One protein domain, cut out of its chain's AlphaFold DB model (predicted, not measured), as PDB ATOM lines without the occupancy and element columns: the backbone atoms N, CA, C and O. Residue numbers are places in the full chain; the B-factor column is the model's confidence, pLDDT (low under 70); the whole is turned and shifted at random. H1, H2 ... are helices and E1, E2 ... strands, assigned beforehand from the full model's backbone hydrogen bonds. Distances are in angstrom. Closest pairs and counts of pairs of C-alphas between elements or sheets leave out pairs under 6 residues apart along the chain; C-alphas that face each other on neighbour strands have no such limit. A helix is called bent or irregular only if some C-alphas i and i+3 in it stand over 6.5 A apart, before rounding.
ATOM      1  N   VAL A 336     -30.820 -41.968   5.005       88.81
ATOM      2  CA  VAL A 336     -29.761 -42.126   3.988       88.81
ATOM      3  C   VAL A 336     -28.751 -40.982   4.032       88.81
ATOM      4  O   VAL A 336     -27.546 -41.221   4.004       88.81
ATOM      5  N   GLN A 337     -29.209 -39.735   4.146       85.88
ATOM      6  CA  GLN A 337     -28.308 -38.580   4.134       85.88
ATOM      7  C   GLN A 337     -27.516 -38.407   5.414       85.88
ATOM      8  O   GLN A 337     -26.336 -38.058   5.380       85.88
ATOM      9  N   ALA A 338     -28.151 -38.661   6.553       86.50
ATOM     10  CA  ALA A 338     -27.458 -38.614   7.824       86.50
ATOM     11  C   ALA A 338     -26.387 -39.713   7.891       86.50
ATOM     12  O   ALA A 338     -25.286 -39.460   8.375       86.50
ATOM     13  N   LEU A 339     -26.673 -40.896   7.336       89.75
ATOM     14  CA  LEU A 339     -25.697 -41.973   7.178       89.75
ATOM     15  C   LEU A 339     -24.588 -41.600   6.189       89.75
ATOM     16  O   LEU A 339     -23.420 -41.788   6.511       89.75
ATOM     17  N   ARG A 340     -24.918 -40.988   5.044       89.88
ATOM     18  CA  ARG A 340     -23.930 -40.507   4.063       89.88
ATOM     19  C   ARG A 340     -22.966 -39.498   4.679       89.88
ATOM     20  O   ARG A 340     -21.762 -39.618   4.487       89.88
ATOM     21  N   ARG A 341     -23.480 -38.544   5.463       87.38
ATOM     22  CA  ARG A 341     -22.655 -37.568   6.188       87.38
ATOM     23  C   ARG A 341     -21.770 -38.238   7.234       87.38
ATOM     24  O   ARG A 341     -20.578 -37.976   7.253       87.38
ATOM     25  N   ARG A 342     -22.323 -39.142   8.052       86.50
ATOM     26  CA  ARG A 342     -21.539 -39.899   9.044       86.50
ATOM     27  C   ARG A 342     -20.434 -40.731   8.394       86.50
ATOM     28  O   ARG A 342     -19.337 -40.800   8.936       86.50
ATOM     29  N   TRP A 343     -20.718 -41.351   7.252       88.81
ATOM     30  CA  TRP A 343     -19.731 -42.118   6.502       88.81
ATOM     31  C   TRP A 343     -18.650 -41.216   5.901       88.81
ATOM     32  O   TRP A 343     -17.469 -41.519   6.021       88.81
ATOM     33  N   LEU A 344     -19.025 -40.061   5.348       86.44
ATOM     34  CA  LEU A 344     -18.060 -39.066   4.881       86.44
ATOM     35  C   LEU A 344     -17.160 -38.561   6.019       86.44
ATOM     36  O   LEU A 344     -15.947 -38.479   5.831       86.44
ATOM     37  N   ASP A 345     -17.734 -38.250   7.185       83.75
ATOM     38  CA  ASP A 345     -16.988 -37.825   8.377       83.75
ATOM     39  C   ASP A 345     -16.011 -38.925   8.834       83.75
ATOM     40  O   ASP A 345     -14.870 -38.639   9.199       83.75
ATOM     41  N   TRP A 346     -16.433 -40.193   8.766       83.75
ATOM     42  CA  TRP A 346     -15.581 -41.346   9.055       83.75
ATOM     43  C   TRP A 346     -14.396 -41.442   8.084       83.75
ATOM     44  O   TRP A 346     -13.249 -41.461   8.529       83.75
ATOM     45  N   VAL A 347     -14.664 -41.427   6.774       81.62
ATOM     46  CA  VAL A 347     -13.643 -41.558   5.716       81.62
ATOM     47  C   VAL A 347     -12.695 -40.351   5.672       81.62
ATOM     48  O   VAL A 347     -11.524 -40.511   5.344       81.62
ATOM     49  N   SER A 348     -13.163 -39.149   6.024       76.06
ATOM     50  CA  SER A 348     -12.371 -37.908   5.919       76.06
ATOM     51  C   SER A 348     -11.515 -37.587   7.153       76.06
ATOM     52  O   SER A 348     -10.761 -36.616   7.117       76.06
ATOM     53  N   GLY A 349     -11.638 -38.345   8.250       69.50
ATOM     54  CA  GLY A 349     -10.820 -38.131   9.455       69.50
ATOM     55  C   GLY A 349     -11.285 -38.852  10.726       69.50
ATOM     56  O   GLY A 349     -10.510 -39.000  11.669       69.50
ATOM     57  N   GLY A 350     -12.528 -39.348  10.779       68.81
ATOM     58  CA  GLY A 350     -13.009 -40.154  11.909       68.81
ATOM     59  C   GLY A 350     -12.256 -41.480  12.079       68.81
ATOM     60  O   GLY A 350     -12.057 -41.927  13.211       68.81
ATOM     61  N   ARG A 351     -11.779 -42.070  10.973       70.56
ATOM     62  CA  ARG A 351     -10.932 -43.273  10.956       70.56
ATOM     63  C   ARG A 351      -9.619 -43.057  11.710       70.56
ATOM     64  O   ARG A 351      -9.276 -43.869  12.570       70.56
ATOM     65  N   ASP A 352      -8.934 -41.949  11.441       67.12
ATOM     66  CA  ASP A 352      -7.628 -41.627  12.031       67.12
ATOM     67  C   ASP A 352      -7.745 -41.451  13.548       67.12
ATOM     68  O   ASP A 352      -6.948 -41.987  14.316       67.12
ATOM     69  N   ALA A 353      -8.811 -40.788  14.007       61.72
ATOM     70  CA  ALA A 353      -9.106 -40.666  15.433       61.72
ATOM     71  C   ALA A 353      -9.394 -42.024  16.104       61.72
ATOM     72  O   ALA A 353      -9.202 -42.167  17.313       61.72
ATOM     73  N   HIS A 354      -9.860 -43.022  15.348       62.84
ATOM     74  CA  HIS A 354     -10.156 -44.359  15.857       62.84
ATOM     75  C   HIS A 354      -8.926 -45.285  15.870       62.84
ATOM     76  O   HIS A 354      -8.719 -45.970  16.872       62.84
ATOM     77  N   ARG A 355      -8.117 -45.302  14.797       63.78
ATOM     78  CA  ARG A 355      -6.965 -46.215  14.612       63.78
ATOM     79  C   ARG A 355      -5.596 -45.616  14.952       63.78
ATOM     80  O   ARG A 355      -4.686 -46.381  15.237       63.78
ATOM     81  N   GLY A 356      -5.452 -44.291  14.961       55.69
ATOM     82  CA  GLY A 356      -4.199 -43.607  15.297       55.69
ATOM     83  C   GLY A 356      -3.181 -43.463  14.157       55.69
ATOM     84  O   GLY A 356      -2.120 -42.900  14.400       55.69
ATOM     85  N   GLU A 357      -3.487 -43.905  12.933       55.12
ATOM     86  CA  GLU A 357      -2.599 -43.806  11.762       55.12
ATOM     87  C   GLU A 357      -3.391 -43.396  10.511       55.12
ATOM     88  O   GLU A 357      -4.537 -43.818  10.340       55.12
ATOM     89  N   ALA A 358      -2.776 -42.572   9.653       48.62
ATOM     90  CA  ALA A 358      -3.385 -42.005   8.452       48.62
ATOM     91  C   ALA A 358      -2.705 -42.545   7.185       48.62
ATOM     92  O   ALA A 358      -1.568 -42.182   6.888       48.62
ATOM     93  N   GLU A 359      -3.427 -43.332   6.390       53.94
ATOM     94  CA  GLU A 359      -3.065 -43.587   4.993       53.94
ATOM     95  C   GLU A 359      -4.041 -42.843   4.080       53.94
ATOM     96  O   GLU A 359      -5.196 -43.233   3.896       53.94
ATOM     97  N   LYS A 360      -3.570 -41.730   3.507       57.34
ATOM     98  CA  LYS A 360      -4.275 -41.017   2.438       57.34
ATOM     99  C   LYS A 360      -3.994 -41.738   1.120       57.34
ATOM    100  O   LYS A 360      -2.887 -41.645   0.600       57.34
ATOM    101  N   SER A 361      -4.986 -42.454   0.601       66.31
ATOM    102  CA  SER A 361      -4.957 -43.102  -0.718       66.31
ATOM    103  C   SER A 361      -5.902 -42.380  -1.678       66.31
ATOM    104  O   SER A 361      -6.960 -41.892  -1.269       66.31
ATOM    105  N   GLU A 362      -5.547 -42.352  -2.963       72.75
ATOM    106  CA  GLU A 362      -6.370 -41.801  -4.048       72.75
ATOM    107  C   GLU A 362      -7.769 -42.443  -4.089       72.75
ATOM    108  O   GLU A 362      -8.767 -41.755  -4.314       72.75
ATOM    109  N   ALA A 363      -7.874 -43.739  -3.768       72.12
ATOM    110  CA  ALA A 363      -9.152 -44.442  -3.670       72.12
ATOM    111  C   ALA A 363     -10.064 -43.842  -2.580       72.12
ATOM    112  O   ALA A 363     -11.264 -43.649  -2.800       72.12
ATOM    113  N   PHE A 364      -9.505 -43.475  -1.418       74.62
ATOM    114  CA  PHE A 364     -10.263 -42.839  -0.333       74.62
ATOM    115  C   PHE A 364     -10.690 -41.416  -0.692       74.62
ATOM    116  O   PHE A 364     -11.812 -41.012  -0.383       74.62
ATOM    117  N   GLU A 365      -9.833 -40.658  -1.377       78.62
ATOM    118  CA  GLU A 365     -10.194 -39.323  -1.861       78.62
ATOM    119  C   GLU A 365     -11.307 -39.381  -2.915       78.62
ATOM    120  O   GLU A 365     -12.221 -38.548  -2.891       78.62
ATOM    121  N   GLY A 366     -11.269 -40.390  -3.793       78.25
ATOM    122  CA  GLY A 366     -12.330 -40.698  -4.749       78.25
ATOM    123  C   GLY A 366     -13.659 -41.009  -4.059       78.25
ATOM    124  O   GLY A 366     -14.677 -40.395  -4.383       78.25
ATOM    125  N   GLN A 367     -13.648 -41.879  -3.043       82.06
ATOM    126  CA  GLN A 367     -14.831 -42.184  -2.233       82.06
ATOM    127  C   GLN A 367     -15.376 -40.936  -1.517       82.06
ATOM    128  O   GLN A 367     -16.571 -40.648  -1.577       82.06
ATOM    129  N   ALA A 368     -14.513 -40.139  -0.884       82.31
ATOM    130  CA  ALA A 368     -14.930 -38.915  -0.203       82.31
ATOM    131  C   ALA A 368     -15.537 -37.882  -1.172       82.31
ATOM    132  O   ALA A 368     -16.485 -37.179  -0.815       82.31
ATOM    133  N   ARG A 369     -15.021 -37.791  -2.406       85.00
ATOM    134  CA  ARG A 369     -15.576 -36.931  -3.464       85.00
ATOM    135  C   ARG A 369     -16.975 -37.386  -3.881       85.00
ATOM    136  O   ARG A 369     -17.895 -36.575  -3.830       85.00
ATOM    137  N   ALA A 370     -17.146 -38.672  -4.186       81.81
ATOM    138  CA  ALA A 370     -18.434 -39.260  -4.555       81.81
ATOM    139  C   ALA A 370     -19.515 -39.027  -3.479       81.81
ATOM    140  O   ALA A 370     -20.649 -38.631  -3.770       81.81
ATOM    141  N   LEU A 371     -19.148 -39.174  -2.201       85.12
ATOM    142  CA  LEU A 371     -20.045 -38.909  -1.074       85.12
ATOM    143  C   LEU A 371     -20.421 -37.425  -0.947       85.12
ATOM    144  O   LEU A 371     -21.583 -37.131  -0.651       85.12
ATOM    145  N   ARG A 372     -19.482 -36.494  -1.180       84.44
ATOM    146  CA  ARG A 372     -19.761 -35.044  -1.187       84.44
ATOM    147  C   ARG A 372     -20.723 -34.661  -2.305       84.44
ATOM    148  O   ARG A 372     -21.755 -34.067  -2.009       84.44
ATOM    149  N   GLU A 373     -20.460 -35.093  -3.535       85.06
ATOM    150  CA  GLU A 373     -21.362 -34.871  -4.675       85.06
ATOM    151  C   GLU A 373     -22.751 -35.475  -4.410       85.06
ATOM    152  O   GLU A 373     -23.793 -34.896  -4.718       85.06
ATOM    153  N   GLY A 374     -22.791 -36.652  -3.777       79.88
ATOM    154  CA  GLY A 374     -24.026 -37.270  -3.321       79.88
ATOM    155  C   GLY A 374     -24.804 -36.423  -2.306       79.88
ATOM    156  O   GLY A 374     -26.033 -36.390  -2.379       79.88
ATOM    157  N   LEU A 375     -24.127 -35.786  -1.347       83.56
ATOM    158  CA  LEU A 375     -24.758 -34.886  -0.374       83.56
ATOM    159  C   LEU A 375     -25.255 -33.606  -1.051       83.56
ATOM    160  O   LEU A 375     -26.386 -33.207  -0.802       83.56
ATOM    161  N   GLU A 376     -24.451 -33.002  -1.926       83.75
ATOM    162  CA  GLU A 376     -24.799 -31.776  -2.654       83.75
ATOM    163  C   GLU A 376     -26.071 -31.964  -3.492       83.75
ATOM    164  O   GLU A 376     -27.051 -31.245  -3.288       83.75
ATOM    165  N   ARG A 377     -26.129 -33.023  -4.316       80.81
ATOM    166  CA  ARG A 377     -27.336 -33.370  -5.094       80.81
ATOM    167  C   ARG A 377     -28.578 -33.524  -4.219       80.81
ATOM    168  O   ARG A 377     -29.680 -33.174  -4.628       80.81
ATOM    169  N   HIS A 378     -28.429 -34.065  -3.011       78.31
ATOM    170  CA  HIS A 378     -29.560 -34.190  -2.100       78.31
ATOM    171  C   HIS A 378     -29.968 -32.850  -1.497       78.31
ATOM    172  O   HIS A 378     -31.159 -32.578  -1.392       78.31
ATOM    173  N   THR A 379     -29.009 -32.012  -1.108       81.50
ATOM    174  CA  THR A 379     -29.322 -30.678  -0.586       81.50
ATOM    175  C   THR A 379     -30.026 -29.809  -1.624       81.50
ATOM    176  O   THR A 379     -30.915 -29.042  -1.267       81.50
ATOM    177  N   GLU A 380     -29.703 -29.974  -2.909       84.00
ATOM    178  CA  GLU A 380     -30.436 -29.341  -4.008       84.00
ATOM    179  C   GLU A 380     -31.881 -29.856  -4.100       84.00
ATOM    180  O   GLU A 380     -32.809 -29.058  -4.213       84.00
ATOM    181  N   ARG A 445     -33.909 -36.765   8.497       70.88
ATOM    182  CA  ARG A 445     -33.804 -36.800   9.954       70.88
ATOM    183  C   ARG A 445     -32.360 -36.556  10.367       70.88
ATOM    184  O   ARG A 445     -31.428 -37.162   9.847       70.88
ATOM    185  N   LYS A 446     -32.157 -35.700  11.368       71.44
ATOM    186  CA  LYS A 446     -30.846 -35.580  12.014       71.44
ATOM    187  C   LYS A 446     -30.608 -36.812  12.886       71.44
ATOM    188  O   LYS A 446     -31.317 -37.011  13.874       71.44
ATOM    189  N   LEU A 447     -29.603 -37.613  12.539       68.88
ATOM    190  CA  LEU A 447     -29.048 -38.609  13.455       68.88
ATOM    191  C   LEU A 447     -28.128 -37.905  14.467       68.88
ATOM    192  O   LEU A 447     -27.473 -36.918  14.114       68.88
ATOM    193  N   PRO A 448     -28.065 -38.369  15.723       68.44
ATOM    194  CA  PRO A 448     -27.165 -37.785  16.701       68.44
ATOM    195  C   PRO A 448     -25.714 -38.059  16.333       68.44
ATOM    196  O   PRO A 448     -25.368 -39.098  15.766       68.44
ATOM    197  N   LYS A 449     -24.867 -37.093  16.675       66.44
ATOM    198  CA  LYS A 449     -23.424 -37.191  16.493       66.44
ATOM    199  C   LYS A 449     -22.875 -38.167  17.531       66.44
ATOM    200  O   LYS A 449     -23.188 -38.024  18.705       66.44
ATOM    201  N   ILE A 450     -22.085 -39.136  17.081       68.06
ATOM    202  CA  ILE A 450     -21.307 -40.021  17.952       68.06
ATOM    203  C   ILE A 450     -19.879 -39.486  17.923       68.06
ATOM    204  O   ILE A 450     -19.326 -39.296  16.835       68.06
ATOM    205  N   THR A 451     -19.298 -39.199  19.082       69.38
ATOM    206  CA  THR A 451     -17.902 -38.739  19.153       69.38
ATOM    207  C   THR A 451     -16.929 -39.901  18.911       69.38
ATOM    208  O   THR A 451     -17.277 -41.072  19.069       69.38
ATOM    209  N   ALA A 452     -15.680 -39.611  18.529       66.50
ATOM    210  CA  ALA A 452     -14.669 -40.653  18.305       66.50
ATOM    211  C   ALA A 452     -14.328 -41.442  19.587       66.50
ATOM    212  O   ALA A 452     -13.973 -42.620  19.529       66.50
ATOM    213  N   GLU A 453     -14.437 -40.806  20.755       63.97
ATOM    214  CA  GLU A 453     -14.266 -41.458  22.058       63.97
ATOM    215  C   GLU A 453     -15.427 -42.406  22.365       63.97
ATOM    216  O   GLU A 453     -15.192 -43.572  22.676       63.97
ATOM    217  N   GLU A 454     -16.669 -41.960  22.159       67.06
ATOM    218  CA  GLU A 454     -17.858 -42.813  22.283       67.06
ATOM    219  C   GLU A 454     -17.796 -44.009  21.325       67.06
ATOM    220  O   GLU A 454     -18.067 -45.136  21.729       67.06
ATOM    221  N   ALA A 455     -17.390 -43.800  20.070       69.94
ATOM    222  CA  ALA A 455     -17.217 -44.867  19.084       69.94
ATOM    223  C   ALA A 455     -16.181 -45.917  19.531       69.94
ATOM    224  O   ALA A 455     -16.420 -47.121  19.410       69.94
ATOM    225  N   ARG A 456     -15.043 -45.475  20.090       68.00
ATOM    226  CA  ARG A 456     -14.001 -46.369  20.625       68.00
ATOM    227  C   ARG A 456     -14.490 -47.165  21.833       68.00
ATOM    228  O   ARG A 456     -14.254 -48.369  21.889       68.00
ATOM    229  N   CYS A 457     -15.184 -46.526  22.772       65.88
ATOM    230  CA  CYS A 457     -15.732 -47.207  23.947       65.88
ATOM    231  C   CYS A 457     -16.827 -48.219  23.582       65.88
ATOM    232  O   CYS A 457     -16.874 -49.301  24.160       65.88
ATOM    233  N   ARG A 458     -17.683 -47.893  22.607       71.69
ATOM    234  CA  ARG A 458     -18.819 -48.739  22.212       71.69
ATOM    235  C   ARG A 458     -18.366 -49.957  21.402       71.69
ATOM    236  O   ARG A 458     -18.815 -51.068  21.667       71.69
ATOM    237  N   GLY A 459     -17.405 -49.780  20.492       69.62
ATOM    238  CA  GLY A 459     -16.944 -50.852  19.607       69.62
ATOM    239  C   GLY A 459     -15.991 -51.878  20.230       69.62
ATOM    240  O   GLY A 459     -15.956 -52.998  19.744       69.62
ATOM    241  N   ARG A 460     -15.224 -51.539  21.280       69.56
ATOM    242  CA  ARG A 460     -14.063 -52.345  21.732       69.56
ATOM    243  C   ARG A 460     -14.366 -53.826  22.010       69.56
ATOM    244  O   ARG A 460     -13.562 -54.669  21.634       69.56
ATOM    245  N   ASP A 461     -15.522 -54.122  22.599       73.44
ATOM    246  CA  ASP A 461     -15.924 -55.482  22.997       73.44
ATOM    247  C   ASP A 461     -17.197 -55.960  22.278       73.44
ATOM    248  O   ASP A 461     -17.862 -56.892  22.724       73.44
ATOM    249  N   ALA A 462     -17.577 -55.298  21.181       82.00
ATOM    250  CA  ALA A 462     -18.730 -55.710  20.391       82.00
ATOM    251  C   ALA A 462     -18.395 -56.969  19.575       82.00
ATOM    252  O   ALA A 462     -17.383 -57.003  18.864       82.00
ATOM    253  N   LEU A 463     -19.259 -57.986  19.651       88.25
ATOM    254  CA  LEU A 463     -19.200 -59.171  18.798       88.25
ATOM    255  C   LEU A 463     -20.519 -59.347  18.039       88.25
ATOM    256  O   LEU A 463     -21.567 -59.646  18.613       88.25
ATOM    257  N   HIS A 464     -20.440 -59.256  16.718       89.62
ATOM    258  CA  HIS A 464     -21.518 -59.616  15.806       89.62
ATOM    259  C   HIS A 464     -21.401 -61.102  15.444       89.62
ATOM    260  O   HIS A 464     -20.893 -61.461  14.384       89.62
ATOM    261  N   ALA A 465     -21.832 -61.970  16.362       87.94
ATOM    262  CA  ALA A 465     -21.592 -63.415  16.302       87.94
ATOM    263  C   ALA A 465     -22.181 -64.123  15.064       87.94
ATOM    264  O   ALA A 465     -21.614 -65.106  14.598       87.94
ATOM    265  N   PHE A 466     -23.296 -63.621  14.526       89.50
ATOM    266  CA  PHE A 466     -24.056 -64.269  13.444       89.50
ATOM    267  C   PHE A 466     -23.859 -63.614  12.077       89.50
ATOM    268  O   PHE A 466     -24.657 -63.825  11.165       89.50
ATOM    269  N   VAL A 467     -22.827 -62.783  11.940       90.81
ATOM    270  CA  VAL A 467     -22.558 -62.048  10.709       90.81
ATOM    271  C   VAL A 467     -21.099 -62.180  10.354       90.81
ATOM    272  O   VAL A 467     -20.231 -61.859  11.165       90.81
ATOM    273  N   ASP A 468     -20.855 -62.583   9.113       91.81
ATOM    274  CA  ASP A 468     -19.515 -62.724   8.586       91.81
ATOM    275  C   ASP A 468     -19.113 -61.561   7.677       91.81
ATOM    276  O   ASP A 468     -19.922 -60.979   6.953       91.81
ATOM    277  N   CYS A 469     -17.826 -61.222   7.717       93.38
ATOM    278  CA  CYS A 469     -17.249 -60.225   6.826       93.38
ATOM    279  C   CYS A 469     -17.288 -60.742   5.382       93.38
ATOM    280  O   CYS A 469     -16.713 -61.780   5.079       93.38
ATOM    281  N   SER A 470     -17.878 -59.990   4.458       94.38
ATOM    282  CA  SER A 470     -17.972 -60.351   3.039       94.38
ATOM    283  C   SER A 470     -16.618 -60.385   2.318       94.38
ATOM    284  O   SER A 470     -16.539 -60.912   1.215       94.38
ATOM    285  N   LEU A 471     -15.562 -59.823   2.918       91.19
ATOM    286  CA  LEU A 471     -14.219 -59.780   2.331       91.19
ATOM    287  C   LEU A 471     -13.302 -60.890   2.856       91.19
ATOM    288  O   LEU A 471     -12.652 -61.561   2.063       91.19
ATOM    289  N   CYS A 472     -13.236 -61.099   4.174       92.06
ATOM    290  CA  CYS A 472     -12.378 -62.136   4.767       92.06
ATOM    291  C   CYS A 472     -13.135 -63.387   5.236       92.06
ATOM    292  O   CYS A 472     -12.517 -64.325   5.728       92.06
ATOM    293  N   GLY A 473     -14.467 -63.389   5.162       86.94
ATOM    294  CA  GLY A 473     -15.340 -64.457   5.657       86.94
ATOM    295  C   GLY A 473     -15.379 -64.613   7.180       86.94
ATOM    296  O   GLY A 473     -16.131 -65.452   7.664       86.94
ATOM    297  N   SER A 474     -14.534 -63.887   7.934       79.81
ATOM    298  CA  SER A 474     -14.314 -64.015   9.395       79.81
ATOM    299  C   SER A 474     -14.127 -65.449   9.924       79.81
ATOM    300  O   SER A 474     -14.098 -65.665  11.136       79.81
ATOM    301  N   GLY A 475     -13.975 -66.440   9.040       76.88
ATOM    302  CA  GLY A 475     -13.932 -67.864   9.366       76.88
ATOM    303  C   GLY A 475     -15.135 -68.359  10.176       76.88
ATOM    304  O   GLY A 475     -14.949 -69.231  11.020       76.88
ATOM    305  N   GLY A 476     -16.324 -67.761  10.018       77.00
ATOM    306  CA  GLY A 476     -17.511 -68.104  10.812       77.00
ATOM    307  C   GLY A 476     -17.451 -67.662  12.281       77.00
ATOM    308  O   GLY A 476     -18.304 -68.048  13.078       77.00
ATOM    309  N   LYS A 477     -16.445 -66.870  12.678       81.62
ATOM    310  CA  LYS A 477     -16.253 -66.420  14.071       81.62
ATOM    311  C   LYS A 477     -17.043 -65.153  14.412       81.62
ATOM    312  O   LYS A 477     -17.014 -64.729  15.568       81.62
ATOM    313  N   GLY A 478     -17.730 -64.566  13.433       87.38
ATOM    314  CA  GLY A 478     -18.398 -63.278  13.561       87.38
ATOM    315  C   GLY A 478     -17.447 -62.082  13.434       87.38
ATOM    316  O   GLY A 478     -16.220 -62.215  13.452       87.38
ATOM    317  N   ILE A 479     -18.018 -60.882  13.323       90.12
ATOM    318  CA  ILE A 479     -17.255 -59.628  13.258       90.12
ATOM    319  C   ILE A 479     -17.004 -59.098  14.673       90.12
ATOM    320  O   ILE A 479     -17.942 -58.808  15.414       90.12
ATOM    321  N   ARG A 480     -15.726 -58.935  15.033       87.69
ATOM    322  CA  ARG A 480     -15.291 -58.253  16.261       87.69
ATOM    323  C   ARG A 480     -15.073 -56.766  16.005       87.69
ATOM    324  O   ARG A 480     -14.504 -56.391  14.977       87.69
ATOM    325  N   GLY A 481     -15.456 -55.937  16.968       86.69
ATOM    326  CA  GLY A 481     -15.326 -54.490  16.845       86.69
ATOM    327  C   GLY A 481     -16.462 -53.860  16.035       86.69
ATOM    328  O   GLY A 481     -17.514 -54.478  15.862       86.69
ATOM    329  N   PRO A 482     -16.271 -52.631  15.518       88.31
ATOM    330  CA  PRO A 482     -17.261 -52.014  14.653       88.31
ATOM    331  C   PRO A 482     -17.471 -52.815  13.363       88.31
ATOM    332  O   PRO A 482     -16.513 -53.203  12.679       88.31
ATOM    333  N   ARG A 483     -18.747 -53.015  13.029       91.81
ATOM    334  CA  ARG A 483     -19.228 -53.608  11.780       91.81
ATOM    335  C   ARG A 483     -19.629 -52.507  10.806       91.81
ATOM    336  O   ARG A 483     -20.361 -51.585  11.162       91.81
ATOM    337  N   PHE A 484     -19.192 -52.639   9.560       92.88
ATOM    338  CA  PHE A 484     -19.503 -51.716   8.473       92.88
ATOM    339  C   PHE A 484     -20.512 -52.380   7.543       92.88
ATOM    340  O   PHE A 484     -20.138 -53.206   6.712       92.88
ATOM    341  N   ARG A 485     -21.790 -52.023   7.682       94.75
ATOM    342  CA  ARG A 485     -22.870 -52.564   6.849       94.75
ATOM    343  C   ARG A 485     -23.154 -51.624   5.688       94.75
ATOM    344  O   ARG A 485     -23.526 -50.471   5.905       94.75
ATOM    345  N   CYS A 486     -23.013 -52.098   4.453       95.06
ATOM    346  CA  CYS A 486     -23.366 -51.293   3.285       95.06
ATOM    347  C   CYS A 486     -24.883 -51.136   3.215       95.06
ATOM    348  O   CYS A 486     -25.600 -52.130   3.154       95.06
ATOM    349  N   ILE A 487     -25.393 -49.903   3.158       94.94
ATOM    350  CA  ILE A 487     -26.846 -49.694   3.090       94.94
ATOM    351  C   ILE A 487     -27.415 -49.982   1.698       94.94
ATOM    352  O   ILE A 487     -28.627 -50.140   1.577       94.94
ATOM    353  N   HIS A 488     -26.576 -50.048   0.660       94.12
ATOM    354  CA  HIS A 488     -26.995 -50.192  -0.741       94.12
ATOM    355  C   HIS A 488     -26.905 -51.615  -1.293       94.12
ATOM    356  O   HIS A 488     -27.481 -51.913  -2.340       94.12
ATOM    357  N   CYS A 489     -26.228 -52.515  -0.588       93.31
ATOM    358  CA  CYS A 489     -26.190 -53.934  -0.918       93.31
ATOM    359  C   CYS A 489     -27.223 -54.700  -0.085       93.31
ATOM    360  O   CYS A 489     -27.627 -54.236   0.973       93.31
ATOM    361  N   ARG A 490     -27.662 -55.870  -0.568       91.50
ATOM    362  CA  ARG A 490     -28.626 -56.726   0.156       91.50
ATOM    363  C   ARG A 490     -28.032 -57.393   1.396       91.50
ATOM    364  O   ARG A 490     -28.755 -57.692   2.337       91.50
ATOM    365  N   SER A 491     -26.745 -57.710   1.322       90.75
ATOM    366  CA  SER A 491     -26.004 -58.457   2.333       90.75
ATOM    367  C   SER A 491     -24.516 -58.222   2.089       90.75
ATOM    368  O   SER A 491     -23.851 -59.019   1.426       90.75
ATOM    369  N   PHE A 492     -24.017 -57.063   2.513       94.94
ATOM    370  CA  PHE A 492     -22.588 -56.771   2.461       94.94
ATOM    371  C   PHE A 492     -22.153 -56.117   3.764       94.94
ATOM    372  O   PHE A 492     -22.621 -55.029   4.118       94.94
ATOM    373  N   ASP A 493     -21.227 -56.783   4.436       94.44
ATOM    374  CA  ASP A 493     -20.720 -56.423   5.746       94.44
ATOM    375  C   ASP A 493     -19.199 -56.517   5.741       94.44
ATOM    376  O   ASP A 493     -18.628 -57.461   5.204       94.44
ATOM    377  N   ALA A 494     -18.524 -55.554   6.354       94.12
ATOM    378  CA  ALA A 494     -17.080 -55.595   6.516       94.12
ATOM    379  C   ALA A 494     -16.694 -55.463   7.987       94.12
ATOM    380  O   ALA A 494     -17.298 -54.705   8.751       94.12
ATOM    381  N   CYS A 495     -15.671 -56.220   8.383       91.75
ATOM    382  CA  CYS A 495     -15.018 -56.029   9.666       91.75
ATOM    383  C   CYS A 495     -14.106 -54.802   9.621       91.75
ATOM    384  O   CYS A 495     -13.745 -54.305   8.553       91.75
ATOM    385  N   SER A 496     -13.673 -54.365  10.799       86.56
ATOM    386  CA  SER A 496     -12.748 -53.243  10.923       86.56
ATOM    387  C   SER A 496     -11.488 -53.428  10.082       86.56
ATOM    388  O   SER A 496     -11.085 -52.496   9.399       86.56
ATOM    389  N   GLU A 497     -10.861 -54.604  10.091       86.56
ATOM    390  CA  GLU A 497      -9.621 -54.875   9.339       86.56
ATOM    391  C   GLU A 497      -9.795 -54.789   7.820       86.56
ATOM    392  O   GLU A 497      -8.869 -54.400   7.115       86.56
ATOM    393  N   CYS A 498     -10.979 -55.131   7.315       89.88
ATOM    394  CA  CYS A 498     -11.282 -55.080   5.889       89.88
ATOM    395  C   CYS A 498     -11.847 -53.724   5.441       89.88
ATOM    396  O   CYS A 498     -11.970 -53.493   4.241       89.88
ATOM    397  N   GLU A 499     -12.174 -52.828   6.377       89.31
ATOM    398  CA  GLU A 499     -12.739 -51.504   6.094       89.31
ATOM    399  C   GLU A 499     -11.832 -50.655   5.193       89.31
ATOM    400  O   GLU A 499     -12.327 -49.956   4.309       89.31
ATOM    401  N   THR A 500     -10.510 -50.773   5.334       83.94
ATOM    402  CA  THR A 500      -9.543 -50.037   4.506       83.94
ATOM    403  C   THR A 500      -9.610 -50.442   3.036       83.94
ATOM    404  O   THR A 500      -9.410 -49.615   2.155       83.94
ATOM    405  N   LYS A 501      -9.982 -51.687   2.737       85.38
ATOM    406  CA  LYS A 501     -10.082 -52.191   1.359       85.38
ATOM    407  C   LYS A 501     -11.392 -51.797   0.674       85.38
ATOM    408  O   LYS A 501     -11.552 -52.025  -0.522       85.38
ATOM    409  N   LEU A 502     -12.343 -51.204   1.407       87.00
ATOM    410  CA  LEU A 502     -13.663 -50.872   0.865       87.00
ATOM    411  C   LEU A 502     -13.614 -49.833  -0.250       87.00
ATOM    412  O   LEU A 502     -14.430 -49.910  -1.159       87.00
ATOM    413  N   ALA A 503     -12.681 -48.883  -0.201       82.00
ATOM    414  CA  ALA A 503     -12.589 -47.847  -1.227       82.00
ATOM    415  C   ALA A 503     -12.128 -48.384  -2.591       82.00
ATOM    416  O   ALA A 503     -12.431 -47.780  -3.615       82.00
ATOM    417  N   GLU A 504     -11.420 -49.514  -2.605       84.00
ATOM    418  CA  GLU A 504     -10.912 -50.147  -3.826       84.00
ATOM    419  C   GLU A 504     -11.845 -51.254  -4.327       84.00
ATOM    420  O   GLU A 504     -12.054 -51.407  -5.528       84.00
ATOM    421  N   LEU A 505     -12.419 -52.031  -3.405       86.38
ATOM    422  CA  LEU A 505     -13.200 -53.231  -3.724       86.38
ATOM    423  C   LEU A 505     -14.714 -52.995  -3.748       86.38
ATOM    424  O   LEU A 505     -15.476 -53.902  -4.088       86.38
ATOM    425  N   HIS A 506     -15.173 -51.807  -3.359       88.56
ATOM    426  CA  HIS A 506     -16.587 -51.465  -3.308       88.56
ATOM    427  C   HIS A 506     -16.864 -50.135  -4.004       88.56
ATOM    428  O   HIS A 506     -16.001 -49.268  -4.087       88.56
ATOM    429  N   SER A 507     -18.086 -49.967  -4.519       87.88
ATOM    430  CA  SER A 507     -18.454 -48.742  -5.236       87.88
ATOM    431  C   SER A 507     -18.252 -47.501  -4.347       87.88
ATOM    432  O   SER A 507     -18.727 -47.497  -3.207       87.88
ATOM    433  N   PRO A 508     -17.610 -46.430  -4.852       85.75
ATOM    434  CA  PRO A 508     -17.344 -45.223  -4.068       85.75
ATOM    435  C   PRO A 508     -18.626 -44.469  -3.677       85.75
ATOM    436  O   PRO A 508     -18.631 -43.747  -2.682       85.75
ATOM    437  N   ASP A 509     -19.723 -44.672  -4.412       85.31
ATOM    438  CA  ASP A 509     -21.033 -44.075  -4.125       85.31
ATOM    439  C   ASP A 509     -21.774 -44.763  -2.966       85.31
ATOM    440  O   ASP A 509     -22.803 -44.263  -2.493       85.31
ATOM    441  N   HIS A 510     -21.294 -45.929  -2.518       90.44
ATOM    442  CA  HIS A 510     -21.951 -46.693  -1.469       90.44
ATOM    443  C   HIS A 510     -21.618 -46.158  -0.072       90.44
ATOM    444  O   HIS A 510     -20.466 -45.954   0.309       90.44
ATOM    445  N   VAL A 511     -22.673 -45.973   0.715       92.56
ATOM    446  CA  VAL A 511     -22.625 -45.554   2.111       92.56
ATOM    447  C   VAL A 511     -22.621 -46.767   3.039       92.56
ATOM    448  O   VAL A 511     -23.418 -47.695   2.874       92.56
ATOM    449  N   PHE A 512     -21.769 -46.715   4.061       93.12
ATOM    450  CA  PHE A 512     -21.724 -47.710   5.126       93.12
ATOM    451  C   PHE A 512     -22.283 -47.148   6.430       93.12
ATOM    452  O   PHE A 512     -21.913 -46.062   6.884       93.12
ATOM    453  N   GLU A 513     -23.169 -47.912   7.055       92.00
ATOM    454  CA  GLU A 513     -23.564 -47.700   8.436       92.00
ATOM    455  C   GLU A 513     -22.548 -48.379   9.359       92.00
ATOM    456  O   GLU A 513     -22.307 -49.583   9.264       92.00
ATOM    457  N   VAL A 514     -21.963 -47.594  10.267       89.56
ATOM    458  CA  VAL A 514     -21.045 -48.101  11.291       89.56
ATOM    459  C   VAL A 514     -21.848 -48.520  12.519       89.56
ATOM    460  O   VAL A 514     -22.442 -47.674  13.201       89.56
ATOM    461  N   MET A 515     -21.861 -49.823  12.785       87.50
ATOM    462  CA  MET A 515     -22.541 -50.452  13.911       87.50
ATOM    463  C   MET A 515     -21.518 -50.782  15.000       87.50
ATOM    464  O   MET A 515     -20.535 -51.467  14.743       87.50
ATOM    465  N   PHE A 516     -21.750 -50.275  16.211       84.44
ATOM    466  CA  PHE A 516     -20.891 -50.508  17.386       84.44
ATOM    467  C   PHE A 516     -21.531 -51.456  18.415       84.44
ATOM    468  O   PHE A 516     -20.942 -51.725  19.455       84.44
TER     469      PHE A 516
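Overview. This is residues 336 to 380 and 445 to 516 of the 740 residues of the protein "Hypothetical protein" of Alexandrium monilatum (UniProt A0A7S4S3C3). A hairpin of two helices, H1 and H2, stands beside a small ribbon of two strands, E1 and E2, that lies near the middle of the domain, with H1 next to E2. The short helix H4 packs near E1 and meets the first part of H2, H3 crosses the last part of the kinked H1, and the long loop of residues 460 to 482 makes the end away from H2. The printed part has 117 residues with four named helices and two named strands, in the order H1 H2 H3 E1 H4 E2; the sheet E1 - E2 is antiparallel and the class is mostly helix. It is compact, with a radius of gyration of the C-alphas of 13.8 A and spans of 43 by 30 by 28 A.

Arrangement. H1, residues 336 to 355, is irregular, with C-alphas 348 and 351 7.5 A apart, and has a kink of 59 degrees near residue 349. It touches H2, residues 362 to 380, and the two form a helical hairpin, running opposite ways at a shallow tilt of 31 degrees; their closest C-alphas are those of Leu 344 and Ala 368, 6.0 A apart. With residues 350 to 354 alone, H1 touches H3, residues 452 to 459, about perpendicular at 86 degrees, the C-alphas of Ala 353 and Ala 452 being closest at 6.3 A. E1, residues 483 to 486, and E2, residues 512 to 515, are antiparallel neighbours, with N 485 and O 513 at 3.0 A and N 513 and O 485 at 2.8 A, within hydrogen-bond range. The closest C-alphas of H1 and E2 are those of Trp 343 and Phe 512, 6.1 A apart. H4, residues 496 to 505, touches H2 at residues 363 to 367 alone, about perpendicular at 79 degrees, with the C-alphas of Ala 363 and Ala 503 closest at 5.4 A. H4 is only just irregular: C-alphas 500 and 503 are 6.9 A apart. H3 and H4 are apart. Every O i to N i+4 pair is within hydrogen-bond range in H2 and H3, 14 of 16 are in H1, and 1 of 6 in H4, where 4 of 7 O i to N i+3 pairs are.

Along the chain. H1 begins at C-alpha 336, (-29.761, -42.126, 3.988), and is 25.5 A long; H2 is 27.1 A and ends at C-alpha 380, (-30.436, -29.341, -4.008). H4 is 14.7 A long, and E2 ends at C-alpha 515, (-22.541, -50.452, 13.911).

Size, cuts and confidence. The C-alphas of Glu 380 and Gly 475, 44.0 A apart, are the two farthest apart. Residues 381 to 444 are not printed, and C-alphas 380 and 445 are 16.2 A apart across this cut. The link from H3 to E1, 23 residues, is long. Mean pLDDT of the printed part is 81.2; 25 residues are under 70, namely 349 to 350, 352 to 361, 447 to 457 and 459 to 460.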